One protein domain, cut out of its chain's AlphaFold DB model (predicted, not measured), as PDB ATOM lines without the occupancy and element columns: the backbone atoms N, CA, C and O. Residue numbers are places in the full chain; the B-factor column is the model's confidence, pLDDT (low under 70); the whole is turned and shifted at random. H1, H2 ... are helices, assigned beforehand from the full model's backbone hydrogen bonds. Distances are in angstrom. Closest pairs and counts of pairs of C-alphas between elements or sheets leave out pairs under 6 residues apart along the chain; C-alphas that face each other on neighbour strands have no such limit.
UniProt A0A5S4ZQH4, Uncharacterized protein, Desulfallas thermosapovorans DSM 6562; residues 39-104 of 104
ATOM      1  N   ALA A  39      36.291 105.056  77.412       88.12
ATOM      2  CA  ALA A  39      37.475 104.200  77.511       88.12
ATOM      3  C   ALA A  39      37.707 103.366  76.241       88.12
ATOM      4  O   ALA A  39      38.833 103.271  75.754       88.12
ATOM      5  N   ARG A  40      36.639 102.790  75.674       90.25
ATOM      6  CA  ARG A  40      36.725 101.975  74.452       90.25
ATOM      7  C   ARG A  40      37.003 102.831  73.226       90.25
ATOM      8  O   ARG A  40      37.870 102.471  72.434       90.25
ATOM      9  N   TRP A  41      36.346 103.984  73.129       91.00
ATOM     10  CA  TRP A  41      36.617 104.942  72.066       91.00
ATOM     11  C   TRP A  41      38.081 105.403  72.099       91.00
ATOM     12  O   TRP A  41      38.777 105.320  71.088       91.00
ATOM     13  N   ALA A  42      38.592 105.796  73.272       90.75
ATOM     14  CA  ALA A  42      39.983 106.221  73.433       90.75
ATOM     15  C   ALA A  42      40.967 105.101  73.064       90.75
ATOM     16  O   ALA A  42      41.944 105.343  72.351       90.75
ATOM     17  N   LEU A  43      40.690 103.862  73.484       93.12
ATOM     18  CA  LEU A  43      41.488 102.702  73.099       93.12
ATOM     19  C   LEU A  43      41.521 102.503  71.577       93.12
ATOM     20  O   LEU A  43      42.589 102.254  71.014       93.12
ATOM     21  N   GLN A  44      40.377 102.614  70.900       92.38
ATOM     22  CA  GLN A  44      40.325 102.473  69.447       92.38
ATOM     23  C   GLN A  44      41.174 103.548  68.755       92.38
ATOM     24  O   GLN A  44      41.907 103.241  67.814       92.38
ATOM     25  N   ARG A  45      41.147 104.792  69.248       91.38
ATOM     26  CA  ARG A  45      41.992 105.871  68.714       91.38
ATOM     27  C   ARG A  45      43.474 105.616  68.960       91.38
ATOM     28  O   ARG A  45      44.261 105.755  68.030       91.38
ATOM     29  N   ALA A  46      43.850 105.158  70.152       92.50
ATOM     30  CA  ALA A  46      45.234 104.798  70.450       92.50
ATOM     31  C   ALA A  46      45.749 103.651  69.561       92.50
ATOM     32  O   ALA A  46      46.889 103.696  69.105       92.50
ATOM     33  N   ARG A  47      44.905 102.649  69.261       91.31
ATOM     34  CA  ARG A  47      45.226 101.567  68.308       91.31
ATOM     35  C   ARG A  47      45.490 102.101  66.902       91.31
ATOM     36  O   ARG A  47      46.473 101.701  66.285       91.31
ATOM     37  N   ASN A  48      44.639 103.002  66.418       91.38
ATOM     38  CA  ASN A  48      44.811 103.600  65.095       91.38
ATOM     39  C   ASN A  48      46.105 104.423  65.035       91.38
ATOM     40  O   ASN A  48      46.900 104.222  64.128       91.38
ATOM     41  N   ILE A  49      46.373 105.257  66.048       92.06
ATOM     42  CA  ILE A  49      47.593 106.076  66.112       92.06
ATOM     43  C   ILE A  49      48.857 105.204  66.133       92.06
ATOM     44  O   ILE A  49      49.790 105.474  65.381       92.06
ATOM     45  N   GLU A  50      48.906 104.150  66.958       91.38
ATOM     46  CA  GLU A  50      50.043 103.215  66.970       91.38
ATOM     47  C   GLU A  50      50.252 102.585  65.582       91.38
ATOM     48  O   GLU A  50      51.371 102.576  65.063       91.38
ATOM     49  N   SER A  51      49.168 102.105  64.962       88.94
ATOM     50  CA  SER A  51      49.197 101.501  63.628       88.94
ATOM     51  C   SER A  51      49.680 102.483  62.558       88.94
ATOM     52  O   SER A  51      50.529 102.123  61.743       88.94
ATOM     53  N   ASP A  52      49.189 103.722  62.572       91.69
ATOM     54  CA  ASP A  52      49.549 104.756  61.602       91.69
ATOM     55  C   ASP A  52      51.022 105.145  61.734       91.69
ATOM     56  O   ASP A  52      51.731 105.222  60.733       91.69
ATOM     57  N   LEU A  53      51.526 105.319  62.961       92.06
ATOM     58  CA  LEU A  53      52.945 105.606  63.211       92.06
ATOM     59  C   LEU A  53      53.853 104.494  62.676       92.06
ATOM     60  O   LEU A  53      54.877 104.762  62.040       92.06
ATOM     61  N   VAL A  54      53.468 103.241  62.910       88.62
ATOM     62  CA  VAL A  54      54.180 102.063  62.410       88.62
ATOM     63  C   VAL A  54      54.127 101.996  60.886       88.62
ATOM     64  O   VAL A  54      55.158 101.789  60.243       88.62
ATOM     65  N   PHE A  55      52.958 102.213  60.289       88.25
ATOM     66  CA  PHE A  55      52.790 102.209  58.840       88.25
ATOM     67  C   PHE A  55      53.613 103.316  58.169       88.25
ATOM     68  O   PHE A  55      54.389 103.040  57.252       88.25
ATOM     69  N   MET A  56      53.522 104.549  58.669       90.19
ATOM     70  CA  MET A  56      54.303 105.688  58.183       90.19
ATOM     71  C   MET A  56      55.806 105.395  58.228       90.19
ATOM     72  O   MET A  56      56.515 105.629  57.249       90.19
ATOM     73  N   LYS A  57      56.292 104.806  59.326       90.19
ATOM     74  CA  LYS A  57      57.706 104.450  59.457       90.19
ATOM     75  C   LYS A  57      58.138 103.350  58.490       90.19
ATOM     76  O   LYS A  57      59.069 103.540  57.714       90.19
ATOM     77  N   TYR A  58      57.501 102.182  58.566       84.69
ATOM     78  CA  TYR A  58      58.011 100.962  57.929       84.69
ATOM     79  C   TYR A  58      57.506 100.751  56.501       84.69
ATOM     80  O   TYR A  58      58.104  99.979  55.756       84.69
ATOM     81  N   ARG A  59      56.407 101.402  56.103       85.75
ATOM     82  CA  ARG A  59      55.843 101.283  54.749       85.75
ATOM     83  C   ARG A  59      56.051 102.531  53.908       85.75
ATOM     84  O   ARG A  59      56.259 102.392  52.709       85.75
ATOM     85  N   GLN A  60      56.007 103.718  54.510       87.94
ATOM     86  CA  GLN A  60      56.207 104.980  53.786       87.94
ATOM     87  C   GLN A  60      57.617 105.566  53.949       87.94
ATOM     88  O   GLN A  60      57.944 106.543  53.281       87.94
ATOM     89  N   GLY A  61      58.460 104.986  54.812       87.06
ATOM     90  CA  GLY A  61      59.835 105.449  55.024       87.06
ATOM     91  C   GLY A  61      59.936 106.793  55.751       87.06
ATOM     92  O   GLY A  61      60.985 107.434  55.711       87.06
ATOM     93  N   ILE A  62      58.863 107.240  56.412       92.81
ATOM     94  CA  ILE A  62      58.863 108.482  57.188       92.81
ATOM     95  C   ILE A  62      59.742 108.288  58.427       92.81
ATOM     96  O   ILE A  62      59.637 107.286  59.139       92.81
ATOM     97  N   ASN A  63      60.607 109.262  58.715       91.62
ATOM     98  CA  ASN A  63      61.491 109.198  59.874       91.62
ATOM     99  C   ASN A  63      60.725 109.437  61.186       91.62
ATOM    100  O   ASN A  63      60.697 110.544  61.720       91.62
ATOM    101  N   ILE A  64      60.107 108.379  61.708       89.94
ATOM    102  CA  ILE A  64      59.457 108.363  63.020       89.94
ATOM    103  C   ILE A  64      60.415 107.735  64.044       89.94
ATOM    104  O   ILE A  64      60.858 106.596  63.843       89.94
ATOM    105  N   PRO A  65      60.745 108.409  65.159       90.38
ATOM    106  CA  PRO A  65      61.577 107.828  66.207       90.38
ATOM    107  C   PRO A  65      60.955 106.562  66.812       90.38
ATOM    108  O   PRO A  65      59.756 106.494  67.073       90.38
ATOM    109  N   ASN A  66      61.786 105.560  67.118       86.88
ATOM    110  CA  ASN A  66      61.326 104.337  67.795       86.88
ATOM    111  C   ASN A  66      60.692 104.623  69.169       86.88
ATOM    112  O   ASN A  66      59.812 103.878  69.594       86.88
ATOM    113  N   GLY A  67      61.127 105.695  69.845       88.31
ATOM    114  CA  GLY A  67      60.529 106.161  71.099       88.31
ATOM    115  C   GLY A  67      59.060 106.547  70.933       88.31
ATOM    116  O   GLY A  67      58.231 106.077  71.694       88.31
ATOM    117  N   THR A  68      58.709 107.266  69.865       91.31
ATOM    118  CA  THR A  68      57.326 107.692  69.594       91.31
ATOM    119  C   THR A  68      56.375 106.509  69.422       91.31
ATOM    120  O   THR A  68      55.272 106.508  69.963       91.31
ATOM    121  N   ILE A  69      56.810 105.464  68.712       88.62
ATOM    122  CA  ILE A  69      56.017 104.237  68.547       88.62
ATOM    123  C   ILE A  69      55.883 103.501  69.890       88.62
ATOM    124  O   ILE A  69      54.813 102.993  70.219       88.62
ATOM    125  N   ARG A  70      56.954 103.471  70.695       88.62
ATOM    126  CA  ARG A  70      56.925 102.881  72.041       88.62
ATOM    127  C   ARG A  70      55.954 103.619  72.964       88.62
ATOM    128  O   ARG A  70      55.213 102.963  73.688       88.62
ATOM    129  N   ASP A  71      55.926 104.944  72.923       91.12
ATOM    130  CA  ASP A  71      55.026 105.741  73.755       91.12
ATOM    131  C   ASP A  71      53.561 105.514  73.352       91.12
ATOM    132  O   ASP A  71      52.714 105.269  74.212       91.12
ATOM    133  N   ALA A  72      53.271 105.476  72.045       91.94
ATOM    134  CA  ALA A  72      51.943 105.129  71.534       91.94
ATOM    135  C   ALA A  72      51.500 103.724  71.982       91.94
ATOM    136  O   ALA A  72      50.363 103.539  72.422       91.94
ATOM    137  N   ASN A  73      52.414 102.751  71.948       90.31
ATOM    138  CA  ASN A  73      52.175 101.400  72.452       90.31
ATOM    139  C   ASN A  73      51.823 101.389  73.949       90.31
ATOM    140  O   ASN A  73      50.841 100.761  74.346       90.31
ATOM    141  N   ILE A  74      52.588 102.106  74.780       90.25
ATOM    142  CA  ILE A  74      52.342 102.199  76.227       90.25
ATOM    143  C   ILE A  74      50.950 102.779  76.494       90.25
ATOM    144  O   ILE A  74      50.177 102.186  77.248       90.25
ATOM    145  N   VAL A  75      50.602 103.894  75.845       92.62
ATOM    146  CA  VAL A  75      49.281 104.530  75.991       92.62
ATOM    147  C   VAL A  75      48.166 103.558  75.611       92.62
ATOM    148  O   VAL A  75      47.205 103.386  76.363       92.62
ATOM    149  N   ARG A  76      48.314 102.864  74.478       92.19
ATOM    150  CA  ARG A  76      47.355 101.857  74.017       92.19
ATOM    151  C   ARG A  76      47.152 100.747  75.051       92.19
ATOM    152  O   ARG A  76      46.010 100.407  75.342       92.19
ATOM    153  N   ARG A  77      48.228 100.216  75.641       91.00
ATOM    154  CA  ARG A  77      48.175  99.153  76.668       91.00
ATOM    155  C   ARG A  77      47.482  99.597  77.950       91.00
ATOM    156  O   ARG A  77      46.651  98.867  78.482       91.00
ATOM    157  N   VAL A  78      47.772 100.809  78.421       92.44
ATOM    158  CA  VAL A  78      47.077 101.396  79.579       92.44
ATOM    159  C   VAL A  78      45.578 101.524  79.297       92.44
ATOM    160  O   VAL A  78      44.754 101.201  80.152       92.44
ATOM    161  N   LEU A  79      45.207 101.923  78.078       93.56
ATOM    162  CA  LEU A  79      43.807 102.009  77.670       93.56
ATOM    163  C   LEU A  79      43.137 100.634  77.508       93.56
ATOM    164  O   LEU A  79      41.938 100.533  77.749       93.56
ATOM    165  N   GLU A  80      43.869  99.563  77.172       92.56
ATOM    166  CA  GLU A  80      43.326  98.191  77.197       92.56
ATOM    167  C   GLU A  80      42.944  97.764  78.611       92.56
ATOM    168  O   GLU A  80      41.843  97.253  78.824       92.56
ATOM    169  N   LEU A  81      43.801  98.060  79.592       92.31
ATOM    170  CA  LEU A  81      43.491  97.819  81.000       92.31
ATOM    171  C   LEU A  81      42.258  98.615  81.440       92.31
ATOM    172  O   LEU A  81      41.368  98.055  82.073       92.31
ATOM    173  N   ALA A  82      42.159  99.891  81.062       89.38
ATOM    174  CA  ALA A  82      41.008 100.722  81.413       89.38
ATOM    175  C   ALA A  82      39.700 100.271  80.730       89.38
ATOM    176  O   ALA A  82      38.635 100.333  81.338       89.38
ATOM    177  N   ALA A  83      39.759  99.827  79.471       91.81
ATOM    178  CA  ALA A  83      38.575  99.487  78.682       91.81
ATOM    179  C   ALA A  83      38.087  98.041  78.877       91.81
ATOM    180  O   ALA A  83      36.885  97.781  78.761       91.81
ATOM    181  N   TYR A  84      39.006  97.100  79.122       91.88
ATOM    182  CA  TYR A  84      38.724  95.661  79.170       91.88
ATOM    183  C   TYR A  84      39.195  94.969  80.453       91.88
ATOM    184  O   TYR A  84      38.866  93.803  80.654       91.88
ATOM    185  N   GLY A  85      39.962  95.642  81.315       90.88
ATOM    186  CA  GLY A  85      40.529  95.046  82.530       90.88
ATOM    187  C   GLY A  85      41.711  94.103  82.281       90.88
ATOM    188  O   GLY A  85      42.189  93.479  83.225       90.88
ATOM    189  N   ALA A  86      42.189  93.981  81.039       89.31
ATOM    190  CA  ALA A  86      43.273  93.078  80.666       89.31
ATOM    191  C   ALA A  86      44.090  93.615  79.482       89.31
ATOM    192  O   ALA A  86      43.570  94.313  78.613       89.31
ATOM    193  N   ASP A  87      45.370  93.245  79.453       88.69
ATOM    194  CA  ASP A  87      46.309  93.563  78.379       88.69
ATOM    195  C   ASP A  87      46.313  92.447  77.324       88.69
ATOM    196  O   ASP A  87      46.364  91.262  77.659       88.69
ATOM    197  N   SER A  88      46.244  92.808  76.040       84.62
ATOM    198  CA  SER A  88      46.066  91.822  74.966       84.62
ATOM    199  C   SER A  88      47.345  91.087  74.566       84.62
ATOM    200  O   SER A  88      47.263  90.073  73.870       84.62
ATOM    201  N   GLY A  89      48.527  91.598  74.924       81.88
ATOM    202  CA  GLY A  89      49.794  91.023  74.459       81.88
ATOM    203  C   GLY A  89      50.152  91.361  73.004       81.88
ATOM    204  O   GLY A  89      51.210  90.947  72.536       81.88
ATOM    205  N   LYS A  90      49.287  92.071  72.263       78.00
ATOM    206  CA  LYS A  90      49.425  92.296  70.813       78.00
ATOM    207  C   LYS A  90      49.880  93.723  70.529       78.00
ATOM    208  O   LYS A  90      49.153  94.667  70.821       78.00
ATOM    209  N   TYR A  91      51.059  93.892  69.943       74.19
ATOM    210  CA  TYR A  91      51.747  95.186  69.883       74.19
ATOM    211  C   TYR A  91      52.350  95.434  68.515       74.19
ATOM    212  O   TYR A  91      52.916  94.510  67.937       74.19
ATOM    213  N   LEU A  92      52.269  96.673  68.034       71.00
ATOM    214  CA  LEU A  92      52.958  97.112  66.827       71.00
ATOM    215  C   LEU A  92      54.076  98.059  67.268       71.00
ATOM    216  O   LEU A  92      53.828  99.164  67.738       71.00
ATOM    217  N   GLY A  93      55.329  97.613  67.189       65.81
ATOM    218  CA  GLY A  93      56.448  98.411  67.681       65.81
ATOM    219  C   GLY A  93      57.819  97.922  67.233       65.81
ATOM    220  O   GLY A  93      57.915  96.906  66.551       65.81
ATOM    221  N   PRO A  94      58.902  98.605  67.650       56.75
ATOM    222  CA  PRO A  94      60.277  98.234  67.295       56.75
ATOM    223  C   PRO A  94      60.690  96.822  67.741       56.75
ATOM    224  O   PRO A  94      61.721  96.324  67.305       56.75
ATOM    225  N   SER A  95      59.907  96.207  68.630       54.25
ATOM    226  CA  SER A  95      60.090  94.845  69.140       54.25
ATOM    227  C   SER A  95      59.112  93.833  68.525       54.25
ATOM    228  O   SER A  95      59.075  92.695  68.974       54.25
ATOM    229  N   ASP A  96      58.287  94.227  67.547       64.75
ATOM    230  CA  ASP A  96      57.435  93.289  66.810       64.75
ATOM    231  C   ASP A  96      58.256  92.616  65.706       64.75
ATOM    232  O   ASP A  96      58.564  93.216  64.671       64.75
ATOM    233  N   ASP A  97      58.585  91.344  65.921       57.00
ATOM    234  CA  ASP A  97      59.367  90.517  64.996       57.00
ATOM    235  C   ASP A  97      58.790  90.479  63.573       57.00
ATOM    236  O   ASP A  97      59.532  90.294  62.605       57.00
ATOM    237  N   ARG A  98      57.473  90.680  63.414       59.66
ATOM    238  CA  ARG A  98      56.812  90.709  62.100       59.66
ATOM    239  C   ARG A  98      57.178  91.956  61.299       59.66
ATOM    240  O   ARG A  98      57.214  91.895  60.074       59.66
ATOM    241  N   LEU A  99      57.457  93.070  61.977       59.28
ATOM    242  CA  LEU A  99      57.881  94.328  61.356       59.28
ATOM    243  C   LEU A  99      59.393  94.345  61.106       59.28
ATOM    244  O   LEU A  99      59.841  94.848  60.079       59.28
ATOM    245  N   VAL A 100      60.178  93.746  62.007       54.03
ATOM    246  CA  VAL A 100      61.645  93.660  61.888       54.03
ATOM    247  C   VAL A 100      62.070  92.761  60.720       54.03
ATOM    248  O   VAL A 100      63.058  93.052  60.051       54.03
ATOM    249  N   ARG A 101      61.306  91.705  60.410       49.50
ATOM    250  CA  ARG A 101      61.589  90.795  59.281       49.50
ATOM    251  C   ARG A 101      61.133  91.309  57.907       49.50
ATOM    252  O   ARG A 101      61.394  90.645  56.910       49.50
ATOM    253  N   GLY A 102      60.449  92.455  57.845       48.62
ATOM    254  CA  GLY A 102      59.909  93.033  56.608       48.62
ATOM    255  C   GLY A 102      60.820  94.043  55.900       48.62
ATOM    256  O   GLY A 102      60.419  94.580  54.871       48.62
ATOM    257  N   VAL A 103      62.011  94.318  56.443       40.72
ATOM    258  CA  VAL A 103      63.037  95.148  55.796       40.72
ATOM    259  C   VAL A 103      63.974  94.216  55.022       40.72
ATOM    260  O   VAL A 103      64.974  93.745  55.562       40.72
ATOM    261  N   VAL A 104      63.592  93.901  53.783       36.84
ATOM    262  CA  VAL A 104      64.454  93.304  52.749       36.84
ATOM    263  C   VAL A 104      64.543  94.297  51.605       36.84
ATOM    264  O   VAL A 104      63.467  94.803  51.212       36.84
TER     265      VAL A 104
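What this domain is: This is residues 39 to 104 of the 104 residues of an uncharacterized protein of Desulfallas thermosapovorans DSM 6562 (UniProt A0A5S4ZQH4). Two long helices, H1 and H2, lie side by side as a helical hairpin, and after H2 the chain folds back along the hairpin as a long stretch with no named element, residues 85 to 96. This stretch leads to the short helix H3, which sits near the end of H1, and a tail runs on to residue 104. The printed part has 66 residues with three named helices, in the order H1, H2, H3, and no named strand; the class is all helix. The whole is compact, with a radius of gyration of the C-alphas of 12.1 A, and its C-alphas span 38 by 19 by 16 A, only just a rod.

How they stand to each other: H1, residues 39 to 58, touches H2, residues 66 to 84, with 23 pairs of C-alphas within 8 A. The closest C-alphas are those of Ala 39 and Ala 83, 5.0 A apart. The two helices run opposite ways at a shallow tilt of 23 degrees, a helical hairpin. H3, residues 97 to 100, is close to H1 but not clearly touching it: their closest C-alphas, of Tyr 58 and Leu 99, are 7.5 A apart. H2 and H3 are apart. In H1 and H2 every O i to N i+4 pair is within hydrogen-bond range; H3 is too short for such a pair, and its one O i to N i+3 pair is not within range.

Where its parts are: H1 begins at C-alpha 39 at (37.475, 104.200, 77.511) and measures 28.6 A from first to last C-alpha. H2 measures 26.7 A and ends at C-alpha 84 at (38.724, 95.661, 79.170). H3 ends at C-alpha 100 at (61.645, 93.660, 61.888).

The domain as a whole: The two C-alphas farthest apart, of Gly 85 and Val 104, are 38.2 A apart. The printed part has no cut. The link from H1 to H2 is short, and that from H2 to H3 is long, with 12 residues. The mean pLDDT of the printed part is 82.9, and residues 93 to 104 are under 70.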